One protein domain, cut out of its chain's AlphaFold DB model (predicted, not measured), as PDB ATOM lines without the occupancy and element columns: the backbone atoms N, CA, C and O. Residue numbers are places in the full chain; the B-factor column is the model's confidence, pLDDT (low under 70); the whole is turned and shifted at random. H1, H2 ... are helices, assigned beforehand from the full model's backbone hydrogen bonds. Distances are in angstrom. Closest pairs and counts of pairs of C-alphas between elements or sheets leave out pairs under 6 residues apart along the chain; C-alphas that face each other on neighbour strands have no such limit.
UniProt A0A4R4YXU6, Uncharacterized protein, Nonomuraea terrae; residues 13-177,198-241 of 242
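This is residues 13 to 177 and 198 to 241 of the 242 residues of an uncharacterized protein of Nonomuraea terrae (UniProt A0A4R4YXU6). Seven helices run roughly along one long axis, with H3 in the core and H1, H2, H5, H6 and H7 set round it in a loose, incomplete ring. H4 is a short piece after H3 toward one end, packed on H2 and H5; H6 is the loosest part, touching no helix, and residues 172 to 177 of H5 stick out at the other end. H1, H2, H3 and H7 make an up-and-down bundle, each running against the one before it. The printed part has 209 residues with seven named helices, H1 to H7 in chain order, and no named strand: all helix. It is compact, with a radius of gyration of the C-alphas of 19.4 A, and elongated, spanning 63 by 35 by 27 A.

H1, residues 13 to 48, and H2, residues 53 to 96, form a hairpin; they touch, closest at the C-alphas of Ala 29 and Thr 77, 5.0 A apart, and run opposite ways at a shallow tilt of 16 degrees. The hub is H3, residues 105 to 124, touching H1, H2, H5, residues 136 to 177, and H7, residues 223 to 239. H1 touches H3 with residues 33 to 41 alone, closest at the C-alphas of Ile 37 and Thr 119, 5.7 A. H2 and H3, a hairpin, only just touch, with 3 pairs of C-alphas within 8 A, closest Phe 67 and Gly 123 at 6.2 A. H4, residues 126 to 132, touches H2, closest at the C-alphas of Ala 60 and Phe 129, 5.9 A; H4 and H5 are a hairpin, closest at the C-alphas of Pro 127 and Ala 139, 4.9 A. H3 and H5 touch, closest at the C-alphas of Trp 124 and Val 146, 5.8 A. H6, residues 199 to 216, is near H5 and H7, and close but not clearly touching H3, with the C-alphas of Leu 110 and Gly 203 at 7.5 A. H7 touches H3 at a shallow tilt of 23 degrees, opposite ways, closest at the C-alphas of Ala 111 and Ala 237, 5.7 A. H2 and H5 are apart. Every O i to N i+4 pair is within hydrogen-bond range in H1, H3, H5, H6 and H7; in H2 it is 37 of 40 and in H4 2 of 3.

H1 begins at C-alpha 13 (2.953, 28.791, -38.474) and is 52.2 A long. H2 is the longest helix, 62.5 A; H3 is 28.8 A, and H5 60.3 A, ending at C-alpha 177 (21.151, 26.348, -66.239). H7 ends at C-alpha 239 (15.243, 51.522, -51.464).

The C-alphas farthest apart, of Glu 54 and Arg 177, are 65.2 A apart. Residues 178 to 197 are not printed, and C-alphas 177 and 198 are 21.8 A apart across the cut. No link printed whole is long. The mean pLDDT of the printed part is 71.1; 82 residues are under 70, among them 198 to 241.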
ATOM      1  N   ARG A  13       2.997  27.866 -39.626       74.75
ATOM      2  CA  ARG A  13       2.953  28.791 -38.474       74.75
ATOM      3  C   ARG A  13       4.339  28.998 -37.852       74.75
ATOM      4  O   ARG A  13       4.716  30.136 -37.576       74.75
ATOM      5  N   ASP A  14       5.129  27.934 -37.729       77.19
ATOM      6  CA  ASP A  14       6.493  28.007 -37.189       77.19
ATOM      7  C   ASP A  14       7.416  28.815 -38.107       77.19
ATOM      8  O   ASP A  14       8.181  29.667 -37.650       77.19
ATOM      9  N   VAL A  15       7.323  28.599 -39.425       80.06
ATOM     10  CA  VAL A  15       8.086  29.375 -40.414       80.06
ATOM     11  C   VAL A  15       7.668  30.846 -40.397       80.06
ATOM     12  O   VAL A  15       8.538  31.717 -40.458       80.06
ATOM     13  N   ALA A  16       6.373  31.144 -40.269       78.69
ATOM     14  CA  ALA A  16       5.880  32.516 -40.152       78.69
ATOM     15  C   ALA A  16       6.430  33.220 -38.899       78.69
ATOM     16  O   ALA A  16       6.934  34.340 -39.002       78.69
ATOM     17  N   GLY A  17       6.437  32.546 -37.742       80.50
ATOM     18  CA  GLY A  17       7.033  33.074 -36.510       80.50
ATOM     19  C   GLY A  17       8.544  33.311 -36.629       80.50
ATOM     20  O   GLY A  17       9.054  34.358 -36.221       80.50
ATOM     21  N   LEU A  18       9.275  32.383 -37.258       83.06
ATOM     22  CA  LEU A  18      10.710  32.543 -37.515       83.06
ATOM     23  C   LEU A  18      11.004  33.714 -38.467       83.06
ATOM     24  O   LEU A  18      11.979  34.439 -38.248       83.06
ATOM     25  N   ARG A  19      10.174  33.917 -39.501       82.75
ATOM     26  CA  ARG A  19      10.279  35.055 -40.431       82.75
ATOM     27  C   ARG A  19      10.036  36.375 -39.716       82.75
ATOM     28  O   ARG A  19      10.921  37.223 -39.739       82.75
ATOM     29  N   ALA A  20       8.935  36.493 -38.974       81.19
ATOM     30  CA  ALA A  20       8.645  37.681 -38.174       81.19
ATOM     31  C   ALA A  20       9.797  38.010 -37.203       81.19
ATOM     32  O   ALA A  20      10.226  39.159 -37.086       81.19
ATOM     33  N   GLY A  21      10.381  36.991 -36.560       80.56
ATOM     34  CA  GLY A  21      11.543  37.158 -35.688       80.56
ATOM     35  C   GLY A  21      12.826  37.588 -36.414       80.56
ATOM     36  O   GLY A  21      13.642  38.316 -35.833       80.56
ATOM     37  N   ALA A  22      13.033  37.148 -37.657       81.38
ATOM     38  CA  ALA A  22      14.153  37.568 -38.496       81.38
ATOM     39  C   ALA A  22      13.961  38.994 -39.036       81.38
ATOM     40  O   ALA A  22      14.926  39.758 -39.039       81.38
ATOM     41  N   ASP A  23      12.737  39.371 -39.404       80.56
ATOM     42  CA  ASP A  23      12.386  40.711 -39.878       80.56
ATOM     43  C   ASP A  23      12.471  41.746 -38.754       80.56
ATOM     44  O   ASP A  23      13.041  42.819 -38.935       80.56
ATOM     45  N   ALA A  24      12.022  41.407 -37.543       79.62
ATOM     46  CA  ALA A  24      12.219  42.258 -36.373       79.62
ATOM     47  C   ALA A  24      13.713  42.473 -36.063       79.62
ATOM     48  O   ALA A  24      14.133  43.584 -35.742       79.62
ATOM     49  N   ALA A  25      14.539  41.427 -36.186       82.06
ATOM     50  CA  ALA A  25      15.986  41.550 -36.002       82.06
ATOM     51  C   ALA A  25      16.651  42.367 -37.121       82.06
ATOM     52  O   ALA A  25      17.539  43.166 -36.833       82.06
ATOM     53  N   ARG A  26      16.186  42.219 -38.370       80.88
ATOM     54  CA  ARG A  26      16.588  43.053 -39.510       80.88
ATOM     55  C   ARG A  26      16.302  44.525 -39.216       80.88
ATOM     56  O   ARG A  26      17.221  45.332 -39.276       80.88
ATOM     57  N   ARG A  27      15.065  44.865 -38.829       80.38
ATOM     58  CA  ARG A  27      14.668  46.241 -38.475       80.38
ATOM     59  C   ARG A  27      15.545  46.816 -37.366       80.38
ATOM     60  O   ARG A  27      16.047  47.921 -37.510       80.38
ATOM     61  N   ARG A  28      15.805  46.052 -36.299       79.56
ATOM     62  CA  ARG A  28      16.708  46.483 -35.215       79.56
ATOM     63  C   ARG A  28      18.134  46.740 -35.703       79.56
ATOM     64  O   ARG A  28      18.732  47.721 -35.283       79.56
ATOM     65  N   ALA A  29      18.666  45.894 -36.586       77.31
ATOM     66  CA  ALA A  29      19.985  46.108 -37.176       77.31
ATOM     67  C   ALA A  29      20.023  47.379 -38.042       77.31
ATOM     68  O   ALA A  29      20.958  48.160 -37.916       77.31
ATOM     69  N   PHE A  30      18.991  47.631 -38.854       78.25
ATOM     70  CA  PHE A  30      18.883  48.872 -39.630       78.25
ATOM     71  C   PHE A  30      18.790  50.110 -38.740       78.25
ATOM     72  O   PHE A  30      19.531  51.064 -38.953       78.25
ATOM     73  N   VAL A  31      17.937  50.083 -37.713       79.56
ATOM     74  CA  VAL A  31      17.818  51.185 -36.749       79.56
ATOM     75  C   VAL A  31      19.152  51.437 -36.052       79.56
ATOM     76  O   VAL A  31      19.559  52.586 -35.941       79.56
ATOM     77  N   ALA A  32      19.870  50.387 -35.643       80.50
ATOM     78  CA  ALA A  32      21.184  50.527 -35.024       80.50
ATOM     79  C   ALA A  32      22.213  51.160 -35.975       80.50
ATOM     80  O   ALA A  32      22.949  52.048 -35.553       80.50
ATOM     81  N   VAL A  33      22.243  50.754 -37.252       77.88
ATOM     82  CA  VAL A  33      23.100  51.365 -38.289       77.88
ATOM     83  C   VAL A  33      22.774  52.844 -38.458       77.88
ATOM     84  O   VAL A  33      23.663  53.682 -38.340       77.88
ATOM     85  N   ILE A  34      21.501  53.174 -38.683       79.12
ATOM     86  CA  ILE A  34      21.060  54.551 -38.926       79.12
ATOM     87  C   ILE A  34      21.340  55.427 -37.704       79.12
ATOM     88  O   ILE A  34      21.917  56.498 -37.852       79.12
ATOM     89  N   ALA A  35      20.992  54.962 -36.502       79.62
ATOM     90  CA  ALA A  35      21.234  55.695 -35.265       79.62
ATOM     91  C   ALA A  35      22.732  55.919 -35.026       79.62
ATOM     92  O   ALA A  35      23.125  57.030 -34.688       79.62
ATOM     93  N   SER A  36      23.570  54.901 -35.258       79.00
ATOM     94  CA  SER A  36      25.027  55.018 -35.101       79.00
ATOM     95  C   SER A  36      25.609  56.056 -36.054       79.00
ATOM     96  O   SER A  36      26.373  56.916 -35.630       79.00
ATOM     97  N   ILE A  37      25.221  56.013 -37.332       77.56
ATOM     98  CA  ILE A  37      25.682  56.977 -38.335       77.56
ATOM     99  C   ILE A  37      25.183  58.384 -37.993       77.56
ATOM    100  O   ILE A  37      25.975  59.320 -37.984       77.56
ATOM    101  N   ALA A  38      23.894  58.538 -37.678       77.19
ATOM    102  CA  ALA A  38      23.291  59.833 -37.389       77.19
ATOM    103  C   ALA A  38      23.891  60.485 -36.137       77.19
ATOM    104  O   ALA A  38      24.287  61.646 -36.190       77.19
ATOM    105  N   LEU A  39      24.007  59.749 -35.026       81.25
ATOM    106  CA  LEU A  39      24.584  60.264 -33.777       81.25
ATOM    107  C   LEU A  39      26.046  60.673 -33.963       81.25
ATOM    108  O   LEU A  39      26.467  61.726 -33.488       81.25
ATOM    109  N   LEU A  40      26.815  59.864 -34.685       79.81
ATOM    110  CA  LEU A  40      28.239  60.102 -34.864       79.81
ATOM    111  C   LEU A  40      28.500  61.247 -35.856       79.81
ATOM    112  O   LEU A  40      29.291  62.136 -35.567       79.81
ATOM    113  N   ALA A  41      27.745  61.318 -36.953       76.44
ATOM    114  CA  ALA A  41      27.800  62.447 -37.882       76.44
ATOM    115  C   ALA A  41      27.334  63.764 -37.232       76.44
ATOM    116  O   ALA A  41      27.909  64.818 -37.498       76.44
ATOM    117  N   THR A  42      26.313  63.714 -36.367       77.19
ATOM    118  CA  THR A  42      25.797  64.902 -35.666       77.19
ATOM    119  C   THR A  42      26.801  65.417 -34.641       77.19
ATOM    120  O   THR A  42      27.072  66.612 -34.599       77.19
ATOM    121  N   THR A  43      27.387  64.531 -33.831       83.00
ATOM    122  CA  THR A  43      28.388  64.932 -32.828       83.00
ATOM    123  C   THR A  43      29.650  65.493 -33.478       83.00
ATOM    124  O   THR A  43      30.166  66.500 -33.003       83.00
ATOM    125  N   GLN A  44      30.084  64.932 -34.611       82.00
ATOM    126  CA  GLN A  44      31.189  65.484 -35.402       82.00
ATOM    127  C   GLN A  44      30.858  66.844 -36.021       82.00
ATOM    128  O   GLN A  44      31.665  67.759 -35.914       82.00
ATOM    129  N   LEU A  45      29.663  67.019 -36.599       78.56
ATOM    130  CA  LEU A  45      29.244  68.313 -37.156       78.56
ATOM    131  C   LEU A  45      29.192  69.407 -36.081       78.56
ATOM    132  O   LEU A  45      29.555  70.554 -36.333       78.56
ATOM    133  N   LEU A  46      28.720  69.061 -34.881       81.19
ATOM    134  CA  LEU A  46      28.709  69.979 -33.745       81.19
ATOM    135  C   LEU A  46      30.133  70.310 -33.287       81.19
ATOM    136  O   LEU A  46      30.398  71.471 -32.988       81.19
ATOM    137  N   ALA A  47      31.038  69.326 -33.265       79.50
ATOM    138  CA  ALA A  47      32.441  69.541 -32.921       79.50
ATOM    139  C   ALA A  47      33.142  70.453 -33.941       79.50
ATOM    140  O   ALA A  47      33.821  71.390 -33.540       79.50
ATOM    141  N   GLU A  48      32.921  70.244 -35.244       80.50
ATOM    142  CA  GLU A  48      33.474  71.093 -36.312       80.50
ATOM    143  C   GLU A  48      32.992  72.548 -36.223       80.50
ATOM    144  O   GLU A  48      33.707  73.469 -36.611       80.50
ATOM    145  N   ARG A  49      31.767  72.773 -35.734       84.06
ATOM    146  CA  ARG A  49      31.175  74.114 -35.609       84.06
ATOM    147  C   ARG A  49      31.427  74.775 -34.256       84.06
ATOM    148  O   ARG A  49      30.976  75.904 -34.057       84.06
ATOM    149  N   ALA A  50      32.098  74.101 -33.326       85.06
ATOM    150  CA  ALA A  50      32.362  74.649 -32.006       85.06
ATOM    151  C   ALA A  50      33.391  75.799 -32.097       85.06
ATOM    152  O   ALA A  50      34.486  75.605 -32.624       85.06
ATOM    153  N   PRO A  51      33.081  77.005 -31.582       80.31
ATOM    154  CA  PRO A  51      33.963  78.169 -31.694       80.31
ATOM    155  C   PRO A  51      35.193  78.098 -30.780       80.31
ATOM    156  O   PRO A  51      36.178  78.793 -31.021       80.31
ATOM    157  N   THR A  52      35.146  77.297 -29.709       84.19
ATOM    158  CA  THR A  52      36.214  77.221 -28.705       84.19
ATOM    159  C   THR A  52      36.678  75.787 -28.462       84.19
ATOM    160  O   THR A  52      35.915  74.820 -28.566       84.19
ATOM    161  N   ARG A  53      37.952  75.640 -28.074       79.94
ATOM    162  CA  ARG A  53      38.556  74.339 -27.727       79.94
ATOM    163  C   ARG A  53      37.824  73.646 -26.576       79.94
ATOM    164  O   ARG A  53      37.610  72.439 -26.623       79.94
ATOM    165  N   GLU A  54      37.390  74.423 -25.586       83.38
ATOM    166  CA  GLU A  54      36.649  73.934 -24.417       83.38
ATOM    167  C   GLU A  54      35.306  73.291 -24.792       83.38
ATOM    168  O   GLU A  54      34.861  72.367 -24.119       83.38
ATOM    169  N   GLN A  55      34.681  73.733 -25.889       83.88
ATOM    170  CA  GLN A  55      33.440  73.150 -26.408       83.88
ATOM    171  C   GLN A  55      33.695  71.984 -27.372       83.88
ATOM    172  O   GLN A  55      32.891  71.057 -27.447       83.88
ATOM    173  N   THR A  56      34.830  71.989 -28.074       86.19
ATOM    174  CA  THR A  56      35.197  70.943 -29.046       86.19
ATOM    175  C   THR A  56      35.544  69.622 -28.353       86.19
ATOM    176  O   THR A  56      35.102  68.555 -28.774       86.19
ATOM    177  N   LEU A  57      36.295  69.685 -27.250       84.69
ATOM    178  CA  LEU A  57      36.772  68.510 -26.519       84.69
ATOM    179  C   LEU A  57      35.649  67.591 -25.994       84.69
ATOM    180  O   LEU A  57      35.712  66.389 -26.270       84.69
ATOM    181  N   PRO A  58      34.605  68.073 -25.288       87.75
ATOM    182  CA  PRO A  58      33.523  67.201 -24.828       87.75
ATOM    183  C   PRO A  58      32.739  66.583 -25.995       87.75
ATOM    184  O   PRO A  58      32.306  65.436 -25.893       87.75
ATOM    185  N   LEU A  59      32.602  67.293 -27.120       87.50
ATOM    186  CA  LEU A  59      31.955  66.770 -28.326       87.50
ATOM    187  C   LEU A  59      32.808  65.692 -29.010       87.50
ATOM    188  O   LEU A  59      32.265  64.679 -29.448       87.50
ATOM    189  N   ALA A  60      34.132  65.852 -29.031       85.38
ATOM    190  CA  ALA A  60      35.065  64.840 -29.525       85.38
ATOM    191  C   ALA A  60      35.046  63.569 -28.658       85.38
ATOM    192  O   ALA A  60      34.993  62.454 -29.183       85.38
ATOM    193  N   VAL A  61      35.022  63.725 -27.329       89.12
ATOM    194  CA  VAL A  61      34.874  62.609 -26.379       89.12
ATOM    195  C   VAL A  61      33.531  61.906 -26.574       89.12
ATOM    196  O   VAL A  61      33.486  60.676 -26.614       89.12
ATOM    197  N   LEU A  62      32.446  62.661 -26.755       89.38
ATOM    198  CA  LEU A  62      31.126  62.103 -27.033       89.38
ATOM    199  C   LEU A  62      31.108  61.330 -28.358       89.38
ATOM    200  O   LEU A  62      30.603  60.210 -28.396       89.38
ATOM    201  N   ALA A  63      31.697  61.875 -29.424       86.94
ATOM    202  CA  ALA A  63      31.793  61.204 -30.718       86.94
ATOM    203  C   ALA A  63      32.598  59.895 -30.623       86.94
ATOM    204  O   ALA A  63      32.188  58.870 -31.173       86.94
ATOM    205  N   LEU A  64      33.695  59.891 -29.854       88.44
ATOM    206  CA  LEU A  64      34.476  58.688 -29.568       88.44
ATOM    207  C   LEU A  64      33.679  57.654 -28.764       88.44
ATOM    208  O   LEU A  64      33.709  56.469 -29.094       88.44
ATOM    209  N   ALA A  65      32.933  58.082 -27.744       89.38
ATOM    210  CA  ALA A  65      32.083  57.196 -26.952       89.38
ATOM    211  C   ALA A  65      30.970  56.567 -27.806       89.38
ATOM    212  O   ALA A  65      30.736  55.358 -27.734       89.38
ATOM    213  N   VAL A  66      30.325  57.364 -28.668       89.75
ATOM    214  CA  VAL A  66      29.330  56.879 -29.633       89.75
ATOM    215  C   VAL A  66      29.962  55.869 -30.589       89.75
ATOM    216  O   VAL A  66      29.369  54.818 -30.823       89.75
ATOM    217  N   PHE A  67      31.171  56.126 -31.097       87.31
ATOM    218  CA  PHE A  67      31.878  55.189 -31.976       87.31
ATOM    219  C   PHE A  67      32.177  53.860 -31.277       87.31
ATOM    220  O   PHE A  67      31.852  52.789 -31.794       87.31
ATOM    221  N   ALA A  68      32.739  53.932 -30.069       89.00
ATOM    222  CA  ALA A  68      33.084  52.768 -29.265       89.00
ATOM    223  C   ALA A  68      31.852  51.918 -28.912       89.00
ATOM    224  O   ALA A  68      31.951  50.694 -28.881       89.00
ATOM    225  N   ALA A  69      30.689  52.544 -28.698       88.69
ATOM    226  CA  ALA A  69      29.425  51.849 -28.461       88.69
ATOM    227  C   ALA A  69      28.776  51.315 -29.753       88.69
ATOM    228  O   ALA A  69      28.161  50.243 -29.745       88.69
ATOM    229  N   ALA A  70      28.925  52.027 -30.873       87.06
ATOM    230  CA  ALA A  70      28.361  51.642 -32.162       87.06
ATOM    231  C   ALA A  70      28.957  50.326 -32.673       87.06
ATOM    232  O   ALA A  70      28.209  49.445 -33.090       87.06
ATOM    233  N   LEU A  71      30.278  50.138 -32.593       86.88
ATOM    234  CA  LEU A  71      30.945  48.921 -33.079       86.88
ATOM    235  C   LEU A  71      30.347  47.614 -32.506       86.88
ATOM    236  O   LEU A  71      29.900  46.772 -33.295       86.88
ATOM    237  N   PRO A  72      30.267  47.412 -31.173       87.50
ATOM    238  CA  PRO A  72      29.668  46.208 -30.610       87.50
ATOM    239  C   PRO A  72      28.160  46.143 -30.869       87.50
ATOM    240  O   PRO A  72      27.647  45.058 -31.150       87.50
ATOM    241  N   ALA A  73      27.437  47.268 -30.847       86.62
ATOM    242  CA  ALA A  73      26.001  47.282 -31.130       86.62
ATOM    243  C   ALA A  73      25.692  46.799 -32.559       86.62
ATOM    244  O   ALA A  73      24.813  45.954 -32.768       86.62
ATOM    245  N   LEU A  74      26.453  47.271 -33.548       83.44
ATOM    246  CA  LEU A  74      26.346  46.842 -34.941       83.44
ATOM    247  C   LEU A  74      26.751  45.376 -35.109       83.44
ATOM    248  O   LEU A  74      26.037  44.616 -35.766       83.44
ATOM    249  N   ALA A  75      27.835  44.942 -34.463       84.19
ATOM    250  CA  ALA A  75      28.272  43.549 -34.507       84.19
ATOM    251  C   ALA A  75      27.207  42.596 -33.936       84.19
ATOM    252  O   ALA A  75      26.840  41.611 -34.582       84.19
ATOM    253  N   VAL A  76      26.654  42.908 -32.759       83.31
ATOM    254  CA  VAL A  76      25.642  42.080 -32.082       83.31
ATOM    255  C   VAL A  76      24.344  42.037 -32.879       83.31
ATOM    256  O   VAL A  76      23.805  40.954 -33.125       83.31
ATOM    257  N   THR A  77      23.833  43.187 -33.319       83.19
ATOM    258  CA  THR A  77      22.564  43.242 -34.061       83.19
ATOM    259  C   THR A  77      22.648  42.484 -35.384       83.19
ATOM    260  O   THR A  77      21.733  41.725 -35.722       83.19
ATOM    261  N   GLN A  78      23.773  42.583 -36.093       84.50
ATOM    262  CA  GLN A  78      23.992  41.836 -37.328       84.50
ATOM    263  C   GLN A  78      24.261  40.356 -37.103       84.50
ATOM    264  O   GLN A  78      23.792  39.527 -37.887       84.50
ATOM    265  N   TYR A  79      24.958  39.997 -36.026       80.19
ATOM    266  CA  TYR A  79      25.128  38.604 -35.639       80.19
ATOM    267  C   TYR A  79      23.773  37.947 -35.356       80.19
ATOM    268  O   TYR A  79      23.459  36.902 -35.935       80.19
ATOM    269  N   VAL A  80      22.929  38.587 -34.540       82.75
ATOM    270  CA  VAL A  80      21.583  38.100 -34.202       82.75
ATOM    271  C   VAL A  80      20.719  37.978 -35.454       82.75
ATOM    272  O   VAL A  80      20.095  36.932 -35.670       82.75
ATOM    273  N   TRP A  81      20.711  39.002 -36.311       83.81
ATOM    274  CA  TRP A  81      20.004  38.943 -37.588       83.81
ATOM    275  C   TRP A  81      20.518  37.795 -38.465       83.81
ATOM    276  O   TRP A  81      19.725  37.001 -38.974       83.81
ATOM    277  N   GLY A  82      21.837  37.627 -38.571       81.88
ATOM    278  CA  GLY A  82      22.472  36.556 -39.334       81.88
ATOM    279  C   GLY A  82      22.112  35.156 -38.830       81.88
ATOM    280  O   GLY A  82      21.785  34.280 -39.634       81.88
ATOM    281  N   VAL A  83      22.120  34.937 -37.512       80.31
ATOM    282  CA  VAL A  83      21.711  33.667 -36.886       80.31
ATOM    283  C   VAL A  83      20.242  33.371 -37.181       80.31
ATOM    284  O   VAL A  83      19.924  32.267 -37.630       80.31
ATOM    285  N   ARG A  84      19.346  34.345 -36.991       82.69
ATOM    286  CA  ARG A  84      17.905  34.165 -37.237       82.69
ATOM    287  C   ARG A  84      17.606  33.911 -38.712       82.69
ATOM    288  O   ARG A  84      16.896  32.963 -39.034       82.69
ATOM    289  N   ALA A  85      18.243  34.656 -39.611       80.75
ATOM    290  CA  ALA A  85      18.117  34.447 -41.049       80.75
ATOM    291  C   ALA A  85      18.647  33.071 -41.495       80.75
ATOM    292  O   ALA A  85      18.114  32.488 -42.440       80.75
ATOM    293  N   ARG A  86      19.687  32.525 -40.844       81.75
ATOM    294  CA  ARG A  86      20.158  31.149 -41.096       81.75
ATOM    295  C   ARG A  86      19.156  30.103 -40.607       81.75
ATOM    296  O   ARG A  86      18.913  29.144 -41.334       81.75
ATOM    297  N   ARG A  87      18.558  30.299 -39.425       82.50
ATOM    298  CA  ARG A  87      17.535  29.396 -38.866       82.50
ATOM    299  C   ARG A  87      16.293  29.319 -39.754       82.50
ATOM    300  O   ARG A  87      15.887  28.213 -40.088       82.50
ATOM    301  N   VAL A  88      15.775  30.466 -40.210       82.44
ATOM    302  CA  VAL A  88      14.660  30.521 -41.179       82.44
ATOM    303  C   VAL A  88      14.991  29.688 -42.414       82.44
ATOM    304  O   VAL A  88      14.243  28.790 -42.766       82.44
ATOM    305  N   ARG A  89      16.161  29.912 -43.027       76.69
ATOM    306  CA  ARG A  89      16.565  29.188 -44.245       76.69
ATOM    307  C   ARG A  89      16.712  27.693 -44.026       76.69
ATOM    308  O   ARG A  89      16.358  26.923 -44.907       76.69
ATOM    309  N   ARG A  90      17.301  27.284 -42.899       81.94
ATOM    310  CA  ARG A  90      17.441  25.866 -42.567       81.94
ATOM    311  C   ARG A  90      16.057  25.225 -42.494       81.94
ATOM    312  O   ARG A  90      15.837  24.220 -43.156       81.94
ATOM    313  N   ARG A  91      15.123  25.872 -41.795       80.44
ATOM    314  CA  ARG A  91      13.762  25.360 -41.636       80.44
ATOM    315  C   ARG A  91      12.958  25.368 -42.937       80.44
ATOM    316  O   ARG A  91      12.243  24.417 -43.213       80.44
ATOM    317  N   GLU A  92      13.125  26.391 -43.770       80.06
ATOM    318  CA  GLU A  92      12.513  26.447 -45.102       80.06
ATOM    319  C   GLU A  92      13.037  25.346 -46.031       80.06
ATOM    320  O   GLU A  92      12.258  24.776 -46.785       80.06
ATOM    321  N   ARG A  93      14.333  25.010 -45.970       79.12
ATOM    322  CA  ARG A  93      14.880  23.872 -46.732       79.12
ATOM    323  C   ARG A  93      14.340  22.539 -46.237       79.12
ATOM    324  O   ARG A  93      14.019  21.700 -47.064       79.12
ATOM    325  N   GLU A  94      14.263  22.361 -44.920       81.50
ATOM    326  CA  GLU A  94      13.744  21.138 -44.297       81.50
ATOM    327  C   GLU A  94      12.273  20.887 -44.667       81.50
ATOM    328  O   GLU A  94      11.902  19.744 -44.895       81.50
ATOM    329  N   LEU A  95      11.445  21.938 -44.750       77.62
ATOM    330  CA  LEU A  95      10.001  21.806 -44.990       77.62
ATOM    331  C   LEU A  95       9.595  21.867 -46.467       77.62
ATOM    332  O   LEU A  95       8.632  21.216 -46.853       77.62
ATOM    333  N   TYR A  96      10.290  22.657 -47.290       72.50
ATOM    334  CA  TYR A  96       9.862  22.935 -48.668       72.50
ATOM    335  C   TYR A  96      10.836  22.424 -49.736       72.50
ATOM    336  O   TYR A  96      10.617  22.673 -50.919       72.50
ATOM    337  N   GLY A  97      11.954  21.788 -49.358       66.62
ATOM    338  CA  GLY A  97      12.993  21.309 -50.287       66.62
ATOM    339  C   GLY A  97      13.776  22.418 -51.012       66.62
ATOM    340  O   GLY A  97      14.885  22.197 -51.495       66.62
ATOM    341  N   LEU A  98      13.253  23.648 -51.037       60.44
ATOM    342  CA  LEU A  98      13.850  24.830 -51.645       60.44
ATOM    343  C   LEU A  98      13.777  26.006 -50.667       60.44
ATOM    344  O   LEU A  98      12.705  26.457 -50.271       60.44
ATOM    345  N   ALA A  99      14.934  26.579 -50.325       55.66
ATOM    346  CA  ALA A  99      14.949  27.917 -49.741       55.66
ATOM    347  C   ALA A  99      14.619  28.918 -50.847       55.66
ATOM    348  O   ALA A  99      15.377  29.020 -51.816       55.66
ATOM    349  N   ARG A 100      13.547  29.702 -50.687       55.66
ATOM    350  CA  ARG A 100      13.260  30.837 -51.572       55.66
ATOM    351  C   ARG A 100      14.433  31.813 -51.452       55.66
ATOM    352  O   ARG A 100      14.560  32.552 -50.478       55.66
ATOM    353  N   SER A 101      15.377  31.764 -52.391       51.97
ATOM    354  CA  SER A 101      16.543  32.643 -52.364       51.97
ATOM    355  C   SER A 101      16.092  34.041 -52.774       51.97
ATOM    356  O   SER A 101      16.044  34.362 -53.959       51.97
ATOM    357  N   GLY A 102      15.700  34.848 -51.787       53.62
ATOM    358  CA  GLY A 102      15.238  36.215 -51.996       53.62
ATOM    359  C   GLY A 102      16.256  37.027 -52.796       53.62
ATOM    360  O   GLY A 102      17.402  37.186 -52.367       53.62
ATOM    361  N   ARG A 103      15.824  37.544 -53.954       52.06
ATOM    362  CA  ARG A 103      16.572  38.464 -54.831       52.06
ATOM    363  C   ARG A 103      17.178  39.658 -54.079       52.06
ATOM    364  O   ARG A 103      18.213  40.159 -54.499       52.06
ATOM    365  N   ALA A 104      16.602  40.049 -52.943       56.50
ATOM    366  CA  ALA A 104      17.087  41.127 -52.079       56.50
ATOM    367  C   ALA A 104      18.343  40.776 -51.246       56.50
ATOM    368  O   ALA A 104      18.933  41.642 -50.599       56.50
ATOM    369  N   ARG A 105      18.794  39.514 -51.228       62.19
ATOM    370  CA  ARG A 105      19.929  39.069 -50.394       62.19
ATOM    371  C   ARG A 105      21.269  39.766 -50.696       62.19
ATOM    372  O   ARG A 105      21.935  40.138 -49.732       62.19
ATOM    373  N   PRO A 106      21.724  39.907 -51.955       60.81
ATOM    374  CA  PRO A 106      22.967  40.623 -52.237       60.81
ATOM    375  C   PRO A 106      22.847  42.121 -51.930       60.81
ATOM    376  O   PRO A 106      23.797  42.695 -51.410       60.81
ATOM    377  N   LEU A 107      21.679  42.726 -52.174       65.19
ATOM    378  CA  LEU A 107      21.441  44.157 -51.953       65.19
ATOM    379  C   LEU A 107      21.431  44.516 -50.464       65.19
ATOM    380  O   LEU A 107      22.153  45.411 -50.048       65.19
ATOM    381  N   THR A 108      20.706  43.754 -49.643       66.75
ATOM    382  CA  THR A 108      20.690  43.952 -48.181       66.75
ATOM    383  C   THR A 108      22.076  43.790 -47.554       66.75
ATOM    384  O   THR A 108      22.411  44.497 -46.610       66.75
ATOM    385  N   ARG A 109      22.922  42.898 -48.087       70.12
ATOM    386  CA  ARG A 109      24.314  42.743 -47.632       70.12
ATOM    387  C   ARG A 109      25.209  43.902 -48.054       70.12
ATOM    388  O   ARG A 109      26.044  44.310 -47.257       70.12
ATOM    389  N   LEU A 110      25.033  44.418 -49.271       67.38
ATOM    390  CA  LEU A 110      25.752  45.603 -49.739       67.38
ATOM    391  C   LEU A 110      25.362  46.837 -48.929       67.38
ATOM    392  O   LEU A 110      26.247  47.524 -48.444       67.38
ATOM    393  N   ALA A 111      24.067  47.070 -48.703       68.25
ATOM    394  CA  ALA A 111      23.593  48.187 -47.888       68.25
ATOM    395  C   ALA A 111      24.193  48.152 -46.472       68.25
ATOM    396  O   ALA A 111      24.671  49.161 -45.961       68.25
ATOM    397  N   VAL A 112      24.247  46.966 -45.863       72.00
ATOM    398  CA  VAL A 112      24.856  46.764 -44.542       72.00
ATOM    399  C   VAL A 112      26.371  46.981 -44.565       72.00
ATOM    400  O   VAL A 112      26.904  47.613 -43.655       72.00
ATOM    401  N   ALA A 113      27.065  46.502 -45.600       72.88
ATOM    402  CA  ALA A 113      28.494  46.748 -45.779       72.88
ATOM    403  C   ALA A 113      28.793  48.245 -45.972       72.88
ATOM    404  O   ALA A 113      29.718  48.767 -45.353       72.88
ATOM    405  N   CYS A 114      27.975  48.954 -46.755       71.31
ATOM    406  CA  CYS A 114      28.055  50.407 -46.894       71.31
ATOM    407  C   CYS A 114      27.845  51.100 -45.544       71.31
ATOM    408  O   CYS A 114      28.637  51.964 -45.188       71.31
ATOM    409  N   GLY A 115      26.843  50.681 -44.762       71.81
ATOM    410  CA  GLY A 115      26.594  51.215 -43.422       71.81
ATOM    411  C   GLY A 115      27.809  51.087 -42.500       71.81
ATOM    412  O   GLY A 115      28.236  52.078 -41.917       71.81
ATOM    413  N   TRP A 116      28.427  49.904 -42.440       77.12
ATOM    414  CA  TRP A 116      29.686  49.706 -41.707       77.12
ATOM    415  C   TRP A 116      30.812  50.594 -42.207       77.12
ATOM    416  O   TRP A 116      31.526  51.184 -41.404       77.12
ATOM    417  N   THR A 117      30.976  50.670 -43.527       76.31
ATOM    418  CA  THR A 117      32.044  51.459 -44.147       76.31
ATOM    419  C   THR A 117      31.908  52.920 -43.743       76.31
ATOM    420  O   THR A 117      32.880  53.527 -43.318       76.31
ATOM    421  N   VAL A 118      30.689  53.463 -43.787       73.69
ATOM    422  CA  VAL A 118      30.390  54.828 -43.347       73.69
ATOM    423  C   VAL A 118      30.690  55.017 -41.859       73.69
ATOM    424  O   VAL A 118      31.361  55.979 -41.501       73.69
ATOM    425  N   THR A 119      30.248  54.106 -40.985       76.62
ATOM    426  CA  THR A 119      30.540  54.198 -39.544       76.62
ATOM    427  C   THR A 119      32.044  54.168 -39.260       76.62
ATOM    428  O   THR A 119      32.519  54.941 -38.434       76.62
ATOM    429  N   LEU A 120      32.801  53.311 -39.951       76.88
ATOM    430  CA  LEU A 120      34.254  53.207 -39.801       76.88
ATOM    431  C   LEU A 120      34.977  54.446 -40.335       76.88
ATOM    432  O   LEU A 120      35.837  54.972 -39.640       76.88
ATOM    433  N   LEU A 121      34.588  54.944 -41.514       75.69
ATOM    434  CA  LEU A 121      35.132  56.174 -42.096       75.69
ATOM    435  C   LEU A 121      34.943  57.363 -41.157       75.69
ATOM    436  O   LEU A 121      35.886  58.110 -40.921       75.69
ATOM    437  N   LEU A 122      33.747  57.509 -40.586       73.06
ATOM    438  CA  LEU A 122      33.500  58.539 -39.587       73.06
ATOM    439  C   LEU A 122      34.336  58.302 -38.314       73.06
ATOM    440  O   LEU A 122      34.849  59.244 -37.728       73.06
ATOM    441  N   GLY A 123      34.538  57.056 -37.879       75.50
ATOM    442  CA  GLY A 123      35.439  56.756 -36.761       75.50
ATOM    443  C   GLY A 123      36.893  57.165 -37.021       75.50
ATOM    444  O   GLY A 123      37.575  57.642 -36.116       75.50
ATOM    445  N   TRP A 124      37.365  57.035 -38.261       79.50
ATOM    446  CA  TRP A 124      38.733  57.391 -38.648       79.50
ATOM    447  C   TRP A 124      39.002  58.898 -38.641       79.50
ATOM    448  O   TRP A 124      40.162  59.292 -38.557       79.50
ATOM    449  N   THR A 125      37.971  59.747 -38.673       78.81
ATOM    450  CA  THR A 125      38.140  61.205 -38.558       78.81
ATOM    451  C   THR A 125      38.273  61.682 -37.107       78.81
ATOM    452  O   THR A 125      38.662  62.826 -36.877       78.81
ATOM    453  N   LEU A 126      38.024  60.819 -36.110       79.69
ATOM    454  CA  LEU A 126      38.067  61.181 -34.686       79.69
ATOM    455  C   LEU A 126      39.425  61.701 -34.173       79.69
ATOM    456  O   LEU A 126      39.405  62.684 -33.428       79.69
ATOM    457  N   PRO A 127      40.595  61.124 -34.535       82.25
ATOM    458  CA  PRO A 127      41.896  61.593 -34.042       82.25
ATOM    459  C   PRO A 127      42.155  63.084 -34.293       82.25
ATOM    460  O   PRO A 127      42.805  63.739 -33.478       82.25
ATOM    461  N   ARG A 128      41.597  63.637 -35.379       81.19
ATOM    462  CA  ARG A 128      41.748  65.045 -35.757       81.19
ATOM    463  C   ARG A 128      41.223  65.997 -34.682       81.19
ATOM    464  O   ARG A 128      41.935  66.917 -34.291       81.19
ATOM    465  N   PHE A 129      40.030  65.740 -34.146       78.19
ATOM    466  CA  PHE A 129      39.420  66.606 -33.129       78.19
ATOM    467  C   PHE A 129      40.240  66.653 -31.831       78.19
ATOM    468  O   PHE A 129      40.327  67.691 -31.171       78.19
ATOM    469  N   PHE A 130      40.898  65.544 -31.473       81.62
ATOM    470  CA  PHE A 130      41.802  65.490 -30.318       81.62
ATOM    471  C   PHE A 130      43.126  66.212 -30.586       81.62
ATOM    472  O   PHE A 130      43.683  66.825 -29.673       81.62
ATOM    473  N   HIS A 131      43.607  66.192 -31.832       81.56
ATOM    474  CA  HIS A 131      44.787  66.947 -32.241       81.56
ATOM    475  C   HIS A 131      44.538  68.464 -32.188       81.56
ATOM    476  O   HIS A 131      45.338  69.200 -31.616       81.56
ATOM    477  N   GLU A 132      43.390  68.925 -32.695       79.31
ATOM    478  CA  GLU A 132      42.962  70.336 -32.655       79.31
ATOM    479  C   GLU A 132      42.720  70.840 -31.217       79.31
ATOM    480  O   GLU A 132      42.901  72.024 -30.914       79.31
ATOM    481  N   SER A 133      42.398  69.922 -30.301       80.75
ATOM    482  CA  SER A 133      42.214  70.185 -28.866       80.75
ATOM    483  C   SER A 133      43.513  70.104 -28.040       80.75
ATOM    484  O   SER A 133      43.450  70.091 -26.814       80.75
ATOM    485  N   ALA A 134      44.686  70.047 -28.686       81.44
ATOM    486  CA  ALA A 134      46.016  69.957 -28.063       81.44
ATOM    487  C   ALA A 134      46.295  68.675 -27.239       81.44
ATOM    488  O   ALA A 134      47.255  68.615 -26.470       81.44
ATOM    489  N   LEU A 135      45.512  67.605 -27.427       83.12
ATOM    490  CA  LEU A 135      45.725  66.296 -26.794       83.12
ATOM    491  C   LEU A 135      46.557  65.364 -27.691       83.12
ATOM    492  O   LEU A 135      46.138  64.256 -28.033       83.12
ATOM    493  N   HIS A 136      47.754  65.802 -28.081       84.00
ATOM    494  CA  HIS A 136      48.555  65.139 -29.118       84.00
ATOM    495  C   HIS A 136      48.948  63.692 -28.786       84.00
ATOM    496  O   HIS A 136      48.859  62.825 -29.652       84.00
ATOM    497  N   ALA A 137      49.328  63.395 -27.539       82.56
ATOM    498  CA  ALA A 137      49.698  62.033 -27.137       82.56
ATOM    499  C   ALA A 137      48.522  61.049 -27.275       82.56
ATOM    500  O   ALA A 137      48.689  59.938 -27.778       82.56
ATOM    501  N   PHE A 138      47.318  61.482 -26.889       79.00
ATOM    502  CA  PHE A 138      46.100  60.688 -27.022       79.00
ATOM    503  C   PHE A 138      45.671  60.551 -28.487       79.00
ATOM    504  O   PHE A 138      45.357  59.450 -28.934       79.00
ATOM    505  N   ALA A 139      45.724  61.645 -29.253       81.12
ATOM    506  CA  ALA A 139      45.442  61.636 -30.685       81.12
ATOM    507  C   ALA A 139      46.367  60.667 -31.440       81.12
ATOM    508  O   ALA A 139      45.898  59.912 -32.286       81.12
ATOM    509  N   ASN A 140      47.655  60.621 -31.085       84.81
ATOM    510  CA  ASN A 140      48.620  59.695 -31.678       84.81
ATOM    511  C   ASN A 140      48.281  58.236 -31.357       84.81
ATOM    512  O   ASN A 140      48.248  57.408 -32.263       84.81
ATOM    513  N   ALA A 141      47.981  57.913 -30.096       85.56
ATOM    514  CA  ALA A 141      47.562  56.564 -29.713       85.56
ATOM    515  C   ALA A 141      46.267  56.137 -30.430       85.56
ATOM    516  O   ALA A 141      46.156  55.009 -30.912       85.56
ATOM    517  N   LEU A 142      45.305  57.055 -30.557       82.12
ATOM    518  CA  LEU A 142      44.064  56.813 -31.288       82.12
ATOM    519  C   LEU A 142      44.313  56.638 -32.794       82.12
ATOM    520  O   LEU A 142      43.664  55.802 -33.415       82.12
ATOM    521  N   SER A 143      45.274  57.366 -33.365       81.12
ATOM    522  CA  SER A 143      45.695  57.216 -34.762       81.12
ATOM    523  C   SER A 143      46.241  55.813 -35.035       81.12
ATOM    524  O   SER A 143      45.800  55.166 -35.978       81.12
ATOM    525  N   TRP A 144      47.097  55.283 -34.154       79.88
ATOM    526  CA  TRP A 144      47.571  53.893 -34.238       79.88
ATOM    527  C   TRP A 144      46.424  52.876 -34.177       79.88
ATOM    528  O   TRP A 144      46.398  51.906 -34.936       79.88
ATOM    529  N   ALA A 145      45.446  53.096 -33.294       77.75
ATOM    530  CA  ALA A 145      44.273  52.229 -33.197       77.75
ATOM    531  C   ALA A 145      43.408  52.281 -34.471       77.75
ATOM    532  O   ALA A 145      42.934  51.248 -34.948       77.75
ATOM    533  N   VAL A 146      43.226  53.476 -35.039       77.44
ATOM    534  CA  VAL A 146      42.528  53.703 -36.311       77.44
ATOM    535  C   VAL A 146      43.264  53.033 -37.469       77.44
ATOM    536  O   VAL A 146      42.626  52.372 -38.286       77.44
ATOM    537  N   GLU A 147      44.591  53.127 -37.512       74.06
ATOM    538  CA  GLU A 147      45.423  52.479 -38.521       74.06
ATOM    539  C   GLU A 147      45.273  50.954 -38.459       74.06
ATOM    540  O   GLU A 147      44.935  50.328 -39.467       74.06
ATOM    541  N   ALA A 148      45.390  50.355 -37.269       74.69
ATOM    542  CA  ALA A 148      45.172  48.922 -37.078       74.69
ATOM    543  C   ALA A 148      43.754  48.495 -37.507       74.69
ATOM    544  O   ALA A 148      43.578  47.498 -38.215       74.69
ATOM    545  N   LEU A 149      42.736  49.279 -37.139       72.19
ATOM    546  CA  LEU A 149      41.352  49.029 -37.539       72.19
ATOM    547  C   LEU A 149      41.165  49.149 -39.056       72.19
ATOM    548  O   LEU A 149      40.395  48.379 -39.635       72.19
ATOM    549  N   SER A 150      41.870  50.070 -39.717       69.31
ATOM    550  CA  SER A 150      41.812  50.244 -41.170       69.31
ATOM    551  C   SER A 150      42.334  49.009 -41.908       69.31
ATOM    552  O   SER A 150      41.657  48.503 -42.803       69.31
ATOM    553  N   VAL A 151      43.455  48.433 -41.456       69.19
ATOM    554  CA  VAL A 151      44.040  47.213 -42.035       69.19
ATOM    555  C   VAL A 151      43.075  46.035 -41.907       69.19
ATOM    556  O   VAL A 151      42.802  45.335 -42.887       69.19
ATOM    557  N   VAL A 152      42.486  45.850 -40.720       73.00
ATOM    558  CA  VAL A 152      41.481  44.802 -40.475       73.00
ATOM    559  C   VAL A 152      40.242  45.014 -41.347       73.00
ATOM    560  O   VAL A 152      39.711  44.058 -41.915       73.00
ATOM    561  N   SER A 153      39.801  46.262 -41.504       68.31
ATOM    562  CA  SER A 153      38.636  46.616 -42.322       68.31
ATOM    563  C   SER A 153      38.875  46.345 -43.806       68.31
ATOM    564  O   SER A 153      37.989  45.820 -44.480       68.31
ATOM    565  N   VAL A 154      40.078  46.624 -44.318       68.06
ATOM    566  CA  VAL A 154      40.475  46.292 -45.695       68.06
ATOM    567  C   VAL A 154      40.492  44.778 -45.896       68.06
ATOM    568  O   VAL A 154      39.884  44.286 -46.848       68.06
ATOM    569  N   ALA A 155      41.112  44.022 -44.986       63.91
ATOM    570  CA  ALA A 155      41.133  42.561 -45.059       63.91
ATOM    571  C   ALA A 155      39.712  41.963 -45.039       63.91
ATOM    572  O   ALA A 155      39.383  41.072 -45.834       63.91
ATOM    573  N   ALA A 156      38.838  42.497 -44.181       69.69
ATOM    574  CA  ALA A 156      37.429  42.122 -44.120       69.69
ATOM    575  C   ALA A 156      36.678  42.493 -45.411       69.69
ATOM    576  O   ALA A 156      35.910  41.678 -45.925       69.69
ATOM    577  N   GLY A 157      36.930  43.678 -45.970       66.12
ATOM    578  CA  GLY A 157      36.344  44.155 -47.222       66.12
ATOM    579  C   GLY A 157      36.731  43.296 -48.427       66.12
ATOM    580  O   GLY A 157      35.857  42.888 -49.192       66.12
ATOM    581  N   VAL A 158      38.011  42.934 -48.559       62.97
ATOM    582  CA  VAL A 158      38.499  42.022 -49.611       62.97
ATOM    583  C   VAL A 158      37.856  40.644 -49.470       62.97
ATOM    584  O   VAL A 158      37.327  40.099 -50.441       62.97
ATOM    585  N   SER A 159      37.829  40.102 -48.252       63.59
ATOM    586  CA  SER A 159      37.192  38.811 -47.965       63.59
ATOM    587  C   SER A 159      35.701  38.828 -48.312       63.59
ATOM    588  O   SER A 159      35.183  37.889 -48.923       63.59
ATOM    589  N   PHE A 160      35.009  39.919 -47.974       68.25
ATOM    590  CA  PHE A 160      33.611  40.128 -48.329       68.25
ATOM    591  C   PHE A 160      33.414  40.218 -49.844       68.25
ATOM    592  O   PHE A 160      32.502  39.576 -50.360       68.25
ATOM    593  N   ALA A 161      34.262  40.957 -50.561       66.06
ATOM    594  CA  ALA A 161      34.179  41.107 -52.012       66.06
ATOM    595  C   ALA A 161      34.382  39.769 -52.736       66.06
ATOM    596  O   ALA A 161      33.582  39.416 -53.603       66.06
ATOM    597  N   LEU A 162      35.386  38.983 -52.330       64.69
ATOM    598  CA  LEU A 162      35.629  37.634 -52.853       64.69
ATOM    599  C   LEU A 162      34.437  36.708 -52.588       64.69
ATOM    600  O   LEU A 162      33.955  36.011 -53.486       64.69
ATOM    601  N   TRP A 163      33.921  36.731 -51.358       73.06
ATOM    602  CA  TRP A 163      32.747  35.954 -50.977       73.06
ATOM    603  C   TRP A 163      31.497  36.367 -51.778       73.06
ATOM    604  O   TRP A 163      30.756  35.507 -52.263       73.06
ATOM    605  N   TRP A 164      31.272  37.669 -51.953       65.75
ATOM    606  CA  TRP A 164      30.135  38.222 -52.687       65.75
ATOM    607  C   TRP A 164      30.215  37.892 -54.178       65.75
ATOM    608  O   TRP A 164      29.231  37.415 -54.745       65.75
ATOM    609  N   ALA A 165      31.392  38.044 -54.795       65.38
ATOM    610  CA  ALA A 165      31.634  37.678 -56.188       65.38
ATOM    611  C   ALA A 165      31.304  36.198 -56.435       65.38
ATOM    612  O   ALA A 165      30.590  35.869 -57.383       65.38
ATOM    613  N   ARG A 166      31.723  35.307 -55.526       70.94
ATOM    614  CA  ARG A 166      31.368  33.882 -55.578       70.94
ATOM    615  C   ARG A 166      29.851  33.651 -55.521       70.94
ATOM    616  O   ARG A 166      29.340  32.830 -56.287       70.94
ATOM    617  N   ASP A 167      29.122  34.334 -54.634       67.12
ATOM    618  CA  ASP A 167      27.663  34.154 -54.493       67.12
ATOM    619  C   ASP A 167      26.915  34.677 -55.738       67.12
ATOM    620  O   ASP A 167      26.006  34.012 -56.241       67.12
ATOM    621  N   VAL A 168      27.352  35.810 -56.302       65.75
ATOM    622  CA  VAL A 168      26.815  36.383 -57.549       65.75
ATOM    623  C   VAL A 168      27.042  35.447 -58.736       65.75
ATOM    624  O   VAL A 168      26.090  35.135 -59.454       65.75
ATOM    625  N   VAL A 169      28.263  34.929 -58.915       70.62
ATOM    626  CA  VAL A 169      28.581  33.955 -59.974       70.62
ATOM    627  C   VAL A 169      27.730  32.693 -59.823       70.62
ATOM    628  O   VAL A 169      27.175  32.200 -60.803       70.62
ATOM    629  N   GLY A 170      27.539  32.199 -58.596       66.75
ATOM    630  CA  GLY A 170      26.675  31.046 -58.331       66.75
ATOM    631  C   GLY A 170      25.203  31.289 -58.686       66.75
ATOM    632  O   GLY A 170      24.520  30.376 -59.153       66.75
ATOM    633  N   ILE A 171      24.689  32.505 -58.478       65.50
ATOM    634  CA  ILE A 171      23.331  32.896 -58.888       65.50
ATOM    635  C   ILE A 171      23.227  32.957 -60.417       65.50
ATOM    636  O   ILE A 171      22.303  32.362 -60.976       65.50
ATOM    637  N   LEU A 172      24.185  33.598 -61.091       65.44
ATOM    638  CA  LEU A 172      24.227  33.693 -62.553       65.44
ATOM    639  C   LEU A 172      24.319  32.306 -63.206       65.44
ATOM    640  O   LEU A 172      23.532  31.985 -64.092       65.44
ATOM    641  N   ALA A 173      25.193  31.433 -62.701       65.31
ATOM    642  CA  ALA A 173      25.369  30.076 -63.216       65.31
ATOM    643  C   ALA A 173      24.127  29.179 -63.038       65.31
ATOM    644  O   ALA A 173      23.955  28.210 -63.779       65.31
ATOM    645  N   ARG A 174      23.263  29.460 -62.050       64.62
ATOM    646  CA  ARG A 174      21.965  28.777 -61.884       64.62
ATOM    647  C   ARG A 174      20.905  29.335 -62.828       64.62
ATOM    648  O   ARG A 174      20.154  28.554 -63.399       64.62
ATOM    649  N   ALA A 175      20.886  30.653 -63.029       63.62
ATOM    650  CA  ALA A 175      19.974  31.301 -63.969       63.62
ATOM    651  C   ALA A 175      20.199  30.817 -65.413       63.62
ATOM    652  O   ALA A 175      19.233  30.552 -66.124       63.62
ATOM    653  N   VAL A 176      21.462  30.618 -65.814       63.59
ATOM    654  CA  VAL A 176      21.817  30.060 -67.131       63.59
ATOM    655  C   VAL A 176      21.370  28.597 -67.267       63.59
ATOM    656  O   VAL A 176      20.813  28.219 -68.291       63.59
ATOM    657  N   ARG A 177      21.535  27.774 -66.220       59.88
ATOM    658  CA  ARG A 177      21.151  26.348 -66.239       59.88
ATOM    659  C   ARG A 177      19.641  26.093 -66.204       59.88
ATOM    660  O   ARG A 177      19.196  25.053 -66.669       59.88
ATOM    661  N   PRO A 198      20.220  47.163 -64.098       48.78
ATOM    662  CA  PRO A 198      21.312  47.993 -63.555       48.78
ATOM    663  C   PRO A 198      21.728  47.898 -62.071       48.78
ATOM    664  O   PRO A 198      22.857  48.283 -61.783       48.78
ATOM    665  N   ALA A 199      20.920  47.380 -61.139       49.22
ATOM    666  CA  ALA A 199      21.162  47.536 -59.687       49.22
ATOM    667  C   ALA A 199      22.460  46.877 -59.167       49.22
ATOM    668  O   ALA A 199      23.130  47.375 -58.264       49.22
ATOM    669  N   LEU A 200      22.841  45.744 -59.762       46.03
ATOM    670  CA  LEU A 200      24.068  45.025 -59.407       46.03
ATOM    671  C   LEU A 200      25.318  45.694 -60.009       46.03
ATOM    672  O   LEU A 200      26.404  45.596 -59.444       46.03
ATOM    673  N   ARG A 201      25.149  46.408 -61.134       49.78
ATOM    674  CA  ARG A 201      26.207  47.195 -61.782       49.78
ATOM    675  C   ARG A 201      26.402  48.533 -61.083       49.78
ATOM    676  O   ARG A 201      27.542  48.903 -60.848       49.78
ATOM    677  N   THR A 202      25.326  49.209 -60.684       52.56
ATOM    678  CA  THR A 202      25.422  50.425 -59.870       52.56
ATOM    679  C   THR A 202      26.044  50.123 -58.516       52.56
ATOM    680  O   THR A 202      26.948  50.843 -58.130       52.56
ATOM    681  N   GLY A 203      25.677  49.025 -57.844       52.19
ATOM    682  CA  GLY A 203      26.324  48.617 -56.589       52.19
ATOM    683  C   GLY A 203      27.822  48.314 -56.734       52.19
ATOM    684  O   GLY A 203      28.612  48.721 -55.887       52.19
ATOM    685  N   ALA A 204      28.231  47.656 -57.824       48.88
ATOM    686  CA  ALA A 204      29.641  47.396 -58.112       48.88
ATOM    687  C   ALA A 204      30.418  48.683 -58.449       48.88
ATOM    688  O   ALA A 204      31.520  48.875 -57.945       48.88
ATOM    689  N   VAL A 205      29.833  49.586 -59.242       51.50
ATOM    690  CA  VAL A 205      30.423  50.899 -59.558       51.50
ATOM    691  C   VAL A 205      30.510  51.772 -58.309       51.50
ATOM    692  O   VAL A 205      31.526  52.424 -58.111       51.50
ATOM    693  N   LEU A 206      29.505  51.733 -57.430       54.53
ATOM    694  CA  LEU A 206      29.520  52.459 -56.161       54.53
ATOM    695  C   LEU A 206      30.611  51.917 -55.236       54.53
ATOM    696  O   LEU A 206      31.373  52.694 -54.682       54.53
ATOM    697  N   ALA A 207      30.735  50.594 -55.108       53.22
ATOM    698  CA  ALA A 207      31.781  49.974 -54.300       53.22
ATOM    699  C   ALA A 207      33.183  50.304 -54.833       53.22
ATOM    700  O   ALA A 207      34.067  50.622 -54.046       53.22
ATOM    701  N   VAL A 208      33.378  50.293 -56.157       46.94
ATOM    702  CA  VAL A 208      34.640  50.688 -56.802       46.94
ATOM    703  C   VAL A 208      34.907  52.184 -56.629       46.94
ATOM    704  O   VAL A 208      36.023  52.552 -56.286       46.94
ATOM    705  N   ALA A 209      33.900  53.047 -56.781       53.56
ATOM    706  CA  ALA A 209      34.031  54.485 -56.562       53.56
ATOM    707  C   ALA A 209      34.352  54.815 -55.098       53.56
ATOM    708  O   ALA A 209      35.208  55.652 -54.842       53.56
ATOM    709  N   VAL A 210      33.740  54.112 -54.141       58.12
ATOM    710  CA  VAL A 210      34.046  54.220 -52.707       58.12
ATOM    711  C   VAL A 210      35.460  53.733 -52.412       58.12
ATOM    712  O   VAL A 210      36.173  54.391 -51.665       58.12
ATOM    713  N   LEU A 211      35.902  52.627 -53.019       47.53
ATOM    714  CA  LEU A 211      37.264  52.117 -52.840       47.53
ATOM    715  C   LEU A 211      38.312  53.064 -53.447       47.53
ATOM    716  O   LEU A 211      39.371  53.264 -52.861       47.53
ATOM    717  N   ILE A 212      38.017  53.656 -54.610       49.81
ATOM    718  CA  ILE A 212      38.878  54.633 -55.290       49.81
ATOM    719  C   ILE A 212      38.907  55.949 -54.511       49.81
ATOM    720  O   ILE A 212      39.986  56.490 -54.310       49.81
ATOM    721  N   ALA A 213      37.768  56.430 -54.006       52.53
ATOM    722  CA  ALA A 213      37.697  57.626 -53.169       52.53
ATOM    723  C   ALA A 213      38.399  57.418 -51.818       52.53
ATOM    724  O   ALA A 213      39.164  58.276 -51.394       52.53
ATOM    725  N   ALA A 214      38.219  56.257 -51.181       52.47
ATOM    726  CA  ALA A 214      38.927  55.893 -49.954       52.47
ATOM    727  C   ALA A 214      40.440  55.768 -50.183       52.47
ATOM    728  O   ALA A 214      41.222  56.193 -49.340       52.47
ATOM    729  N   ARG A 215      40.873  55.243 -51.341       48.16
ATOM    730  CA  ARG A 215      42.295  55.170 -51.708       48.16
ATOM    731  C   ARG A 215      42.884  56.539 -52.061       48.16
ATOM    732  O   ARG A 215      44.040  56.784 -51.740       48.16
ATOM    733  N   ALA A 216      42.110  57.412 -52.705       46.53
ATOM    734  CA  ALA A 216      42.536  58.762 -53.076       46.53
ATOM    735  C   ALA A 216      42.597  59.724 -51.872       46.53
ATOM    736  O   ALA A 216      43.368  60.674 -51.913       46.53
ATOM    737  N   HIS A 217      41.842  59.450 -50.799       50.12
ATOM    738  CA  HIS A 217      41.737  60.282 -49.591       50.12
ATOM    739  C   HIS A 217      42.219  59.602 -48.300       50.12
ATOM    740  O   HIS A 217      41.854  60.025 -47.206       50.12
ATOM    741  N   LEU A 218      43.100  58.597 -48.387       46.75
ATOM    742  CA  LEU A 218      43.852  58.120 -47.212       46.75
ATOM    743  C   LEU A 218      44.695  59.236 -46.553       46.75
ATOM    744  O   LEU A 218      45.279  59.007 -45.501       46.75
ATOM    745  N   TRP A 219      44.724  60.436 -47.147       52.81
ATOM    746  CA  TRP A 219      45.197  61.688 -46.569       52.81
ATOM    747  C   TRP A 219      44.120  62.774 -46.789       52.81
ATOM    748  O   TRP A 219      44.015  63.325 -47.878       52.81
ATOM    749  N   GLU A 220      43.302  63.037 -45.761       49.78
ATOM    750  CA  GLU A 220      42.271  64.098 -45.676       49.78
ATOM    751  C   GLU A 220      41.024  63.948 -46.582       49.78
ATOM    752  O   GLU A 220      40.929  64.550 -47.657       49.78
ATOM    753  N   PRO A 221      39.985  63.203 -46.153       53.16
ATOM    754  CA  PRO A 221      38.675  63.284 -46.786       53.16
ATOM    755  C   PRO A 221      37.954  64.566 -46.353       53.16
ATOM    756  O   PRO A 221      37.801  64.848 -45.164       53.16
ATOM    757  N   ALA A 222      37.459  65.333 -47.322       54.62
ATOM    758  CA  ALA A 222      36.629  66.499 -47.047       54.62
ATOM    759  C   ALA A 222      35.257  66.071 -46.482       54.62
ATOM    760  O   ALA A 222      34.607  65.180 -47.034       54.62
ATOM    761  N   SER A 223      34.783  66.722 -45.413       53.19
ATOM    762  CA  SER A 223      33.578  66.330 -44.657       53.19
ATOM    763  C   SER A 223      32.320  66.178 -45.537       53.19
ATOM    764  O   SER A 223      31.492  65.297 -45.308       53.19
ATOM    765  N   TRP A 224      32.206  66.952 -46.625       50.78
ATOM    766  CA  TRP A 224      31.094  66.871 -47.587       50.78
ATOM    767  C   TRP A 224      31.000  65.524 -48.324       50.78
ATOM    768  O   TRP A 224      29.895  65.053 -48.592       50.78
ATOM    769  N   LEU A 225      32.130  64.870 -48.610       53.16
ATOM    770  CA  LEU A 225      32.175  63.552 -49.257       53.16
ATOM    771  C   LEU A 225      31.623  62.467 -48.329       53.16
ATOM    772  O   LEU A 225      30.899  61.575 -48.770       53.16
ATOM    773  N   VAL A 226      31.906  62.581 -47.031       55.53
ATOM    774  CA  VAL A 226      31.380  61.670 -46.011       55.53
ATOM    775  C   VAL A 226      29.865  61.823 -45.895       55.53
ATOM    776  O   VAL A 226      29.151  60.822 -45.919       55.53
ATOM    777  N   TYR A 227      29.346  63.054 -45.881       54.81
ATOM    778  CA  TYR A 227      27.898  63.294 -45.889       54.81
ATOM    779  C   TYR A 227      27.212  62.759 -47.152       54.81
ATOM    780  O   TYR A 227      26.117  62.200 -47.074       54.81
ATOM    781  N   LEU A 228      27.860  62.863 -48.313       54.88
ATOM    782  CA  LEU A 228      27.331  62.341 -49.574       54.88
ATOM    783  C   LEU A 228      27.276  60.803 -49.558       54.88
ATOM    784  O   LEU A 228      26.268  60.215 -49.953       54.88
ATOM    785  N   LEU A 229      28.300  60.147 -49.006       54.94
ATOM    786  CA  LEU A 229      28.333  58.693 -48.806       54.94
ATOM    787  C   LEU A 229      27.299  58.209 -47.781       54.94
ATOM    788  O   LEU A 229      26.626  57.208 -48.027       54.94
ATOM    789  N   VAL A 230      27.124  58.932 -46.671       52.59
ATOM    790  CA  VAL A 230      26.056  58.696 -45.683       52.59
ATOM    791  C   VAL A 230      24.689  58.774 -46.362       52.59
ATOM    792  O   VAL A 230      23.870  57.870 -46.210       52.59
ATOM    793  N   THR A 231      24.457  59.818 -47.157       54.31
ATOM    794  CA  THR A 231      23.186  60.031 -47.862       54.31
ATOM    795  C   THR A 231      22.930  58.918 -48.875       54.31
ATOM    796  O   THR A 231      21.840  58.354 -48.907       54.31
ATOM    797  N   ALA A 232      23.945  58.520 -49.646       53.75
ATOM    798  CA  ALA A 232      23.841  57.403 -50.579       53.75
ATOM    799  C   ALA A 232      23.560  56.071 -49.860       53.75
ATOM    800  O   ALA A 232      22.704  55.304 -50.299       53.75
ATOM    801  N   ALA A 233      24.221  55.805 -48.730       51.69
ATOM    802  CA  ALA A 233      23.977  54.612 -47.921       51.69
ATOM    803  C   ALA A 233      22.554  54.591 -47.336       51.69
ATOM    804  O   ALA A 233      21.907  53.543 -47.355       51.69
ATOM    805  N   LEU A 234      22.045  55.739 -46.877       49.47
ATOM    806  CA  LEU A 234      20.673  55.896 -46.386       49.47
ATOM    807  C   LEU A 234      19.645  55.678 -47.502       49.47
ATOM    808  O   LEU A 234      18.701  54.917 -47.312       49.47
ATOM    809  N   VAL A 235      19.856  56.259 -48.685       52.44
ATOM    810  CA  VAL A 235      18.988  56.042 -49.855       52.44
ATOM    811  C   VAL A 235      19.004  54.570 -50.276       52.44
ATOM    812  O   VAL A 235      17.949  53.984 -50.500       52.44
ATOM    813  N   CYS A 236      20.172  53.920 -50.308       48.19
ATOM    814  CA  CYS A 236      20.257  52.484 -50.578       48.19
ATOM    815  C   CYS A 236      19.551  51.640 -49.506       48.19
ATOM    816  O   CYS A 236      18.932  50.635 -49.844       48.19
ATOM    817  N   ALA A 237      19.613  52.025 -48.230       43.50
ATOM    818  CA  ALA A 237      18.900  51.327 -47.164       43.50
ATOM    819  C   ALA A 237      17.375  51.442 -47.334       43.50
ATOM    820  O   ALA A 237      16.692  50.424 -47.270       43.50
ATOM    821  N   VAL A 238      16.866  52.641 -47.639       44.53
ATOM    822  CA  VAL A 238      15.431  52.904 -47.859       44.53
ATOM    823  C   VAL A 238      14.902  52.170 -49.096       44.53
ATOM    824  O   VAL A 238      13.860  51.529 -49.029       44.53
ATOM    825  N   VAL A 239      15.653  52.170 -50.201       39.62
ATOM    826  CA  VAL A 239      15.243  51.522 -51.464       39.62
ATOM    827  C   VAL A 239      15.331  49.983 -51.402       39.62
ATOM    828  O   VAL A 239      14.783  49.295 -52.255       39.62
ATOM    829  N   THR A 240      15.999  49.404 -50.396       40.78
ATOM    830  CA  THR A 240      16.090  47.933 -50.219       40.78
ATOM    831  C   THR A 240      15.052  47.340 -49.262       40.78
ATOM    832  O   THR A 240      15.107  46.137 -48.969       40.78
ATOM    833  N   ASP A 241      14.115  48.157 -48.769       31.78
ATOM    834  CA  ASP A 241      12.976  47.695 -47.966       31.78
ATOM    835  C   ASP A 241      11.734  47.310 -48.798       31.78
ATOM    836  O   ASP A 241      10.709  46.946 -48.226       31.78
TER     837      ASP A 241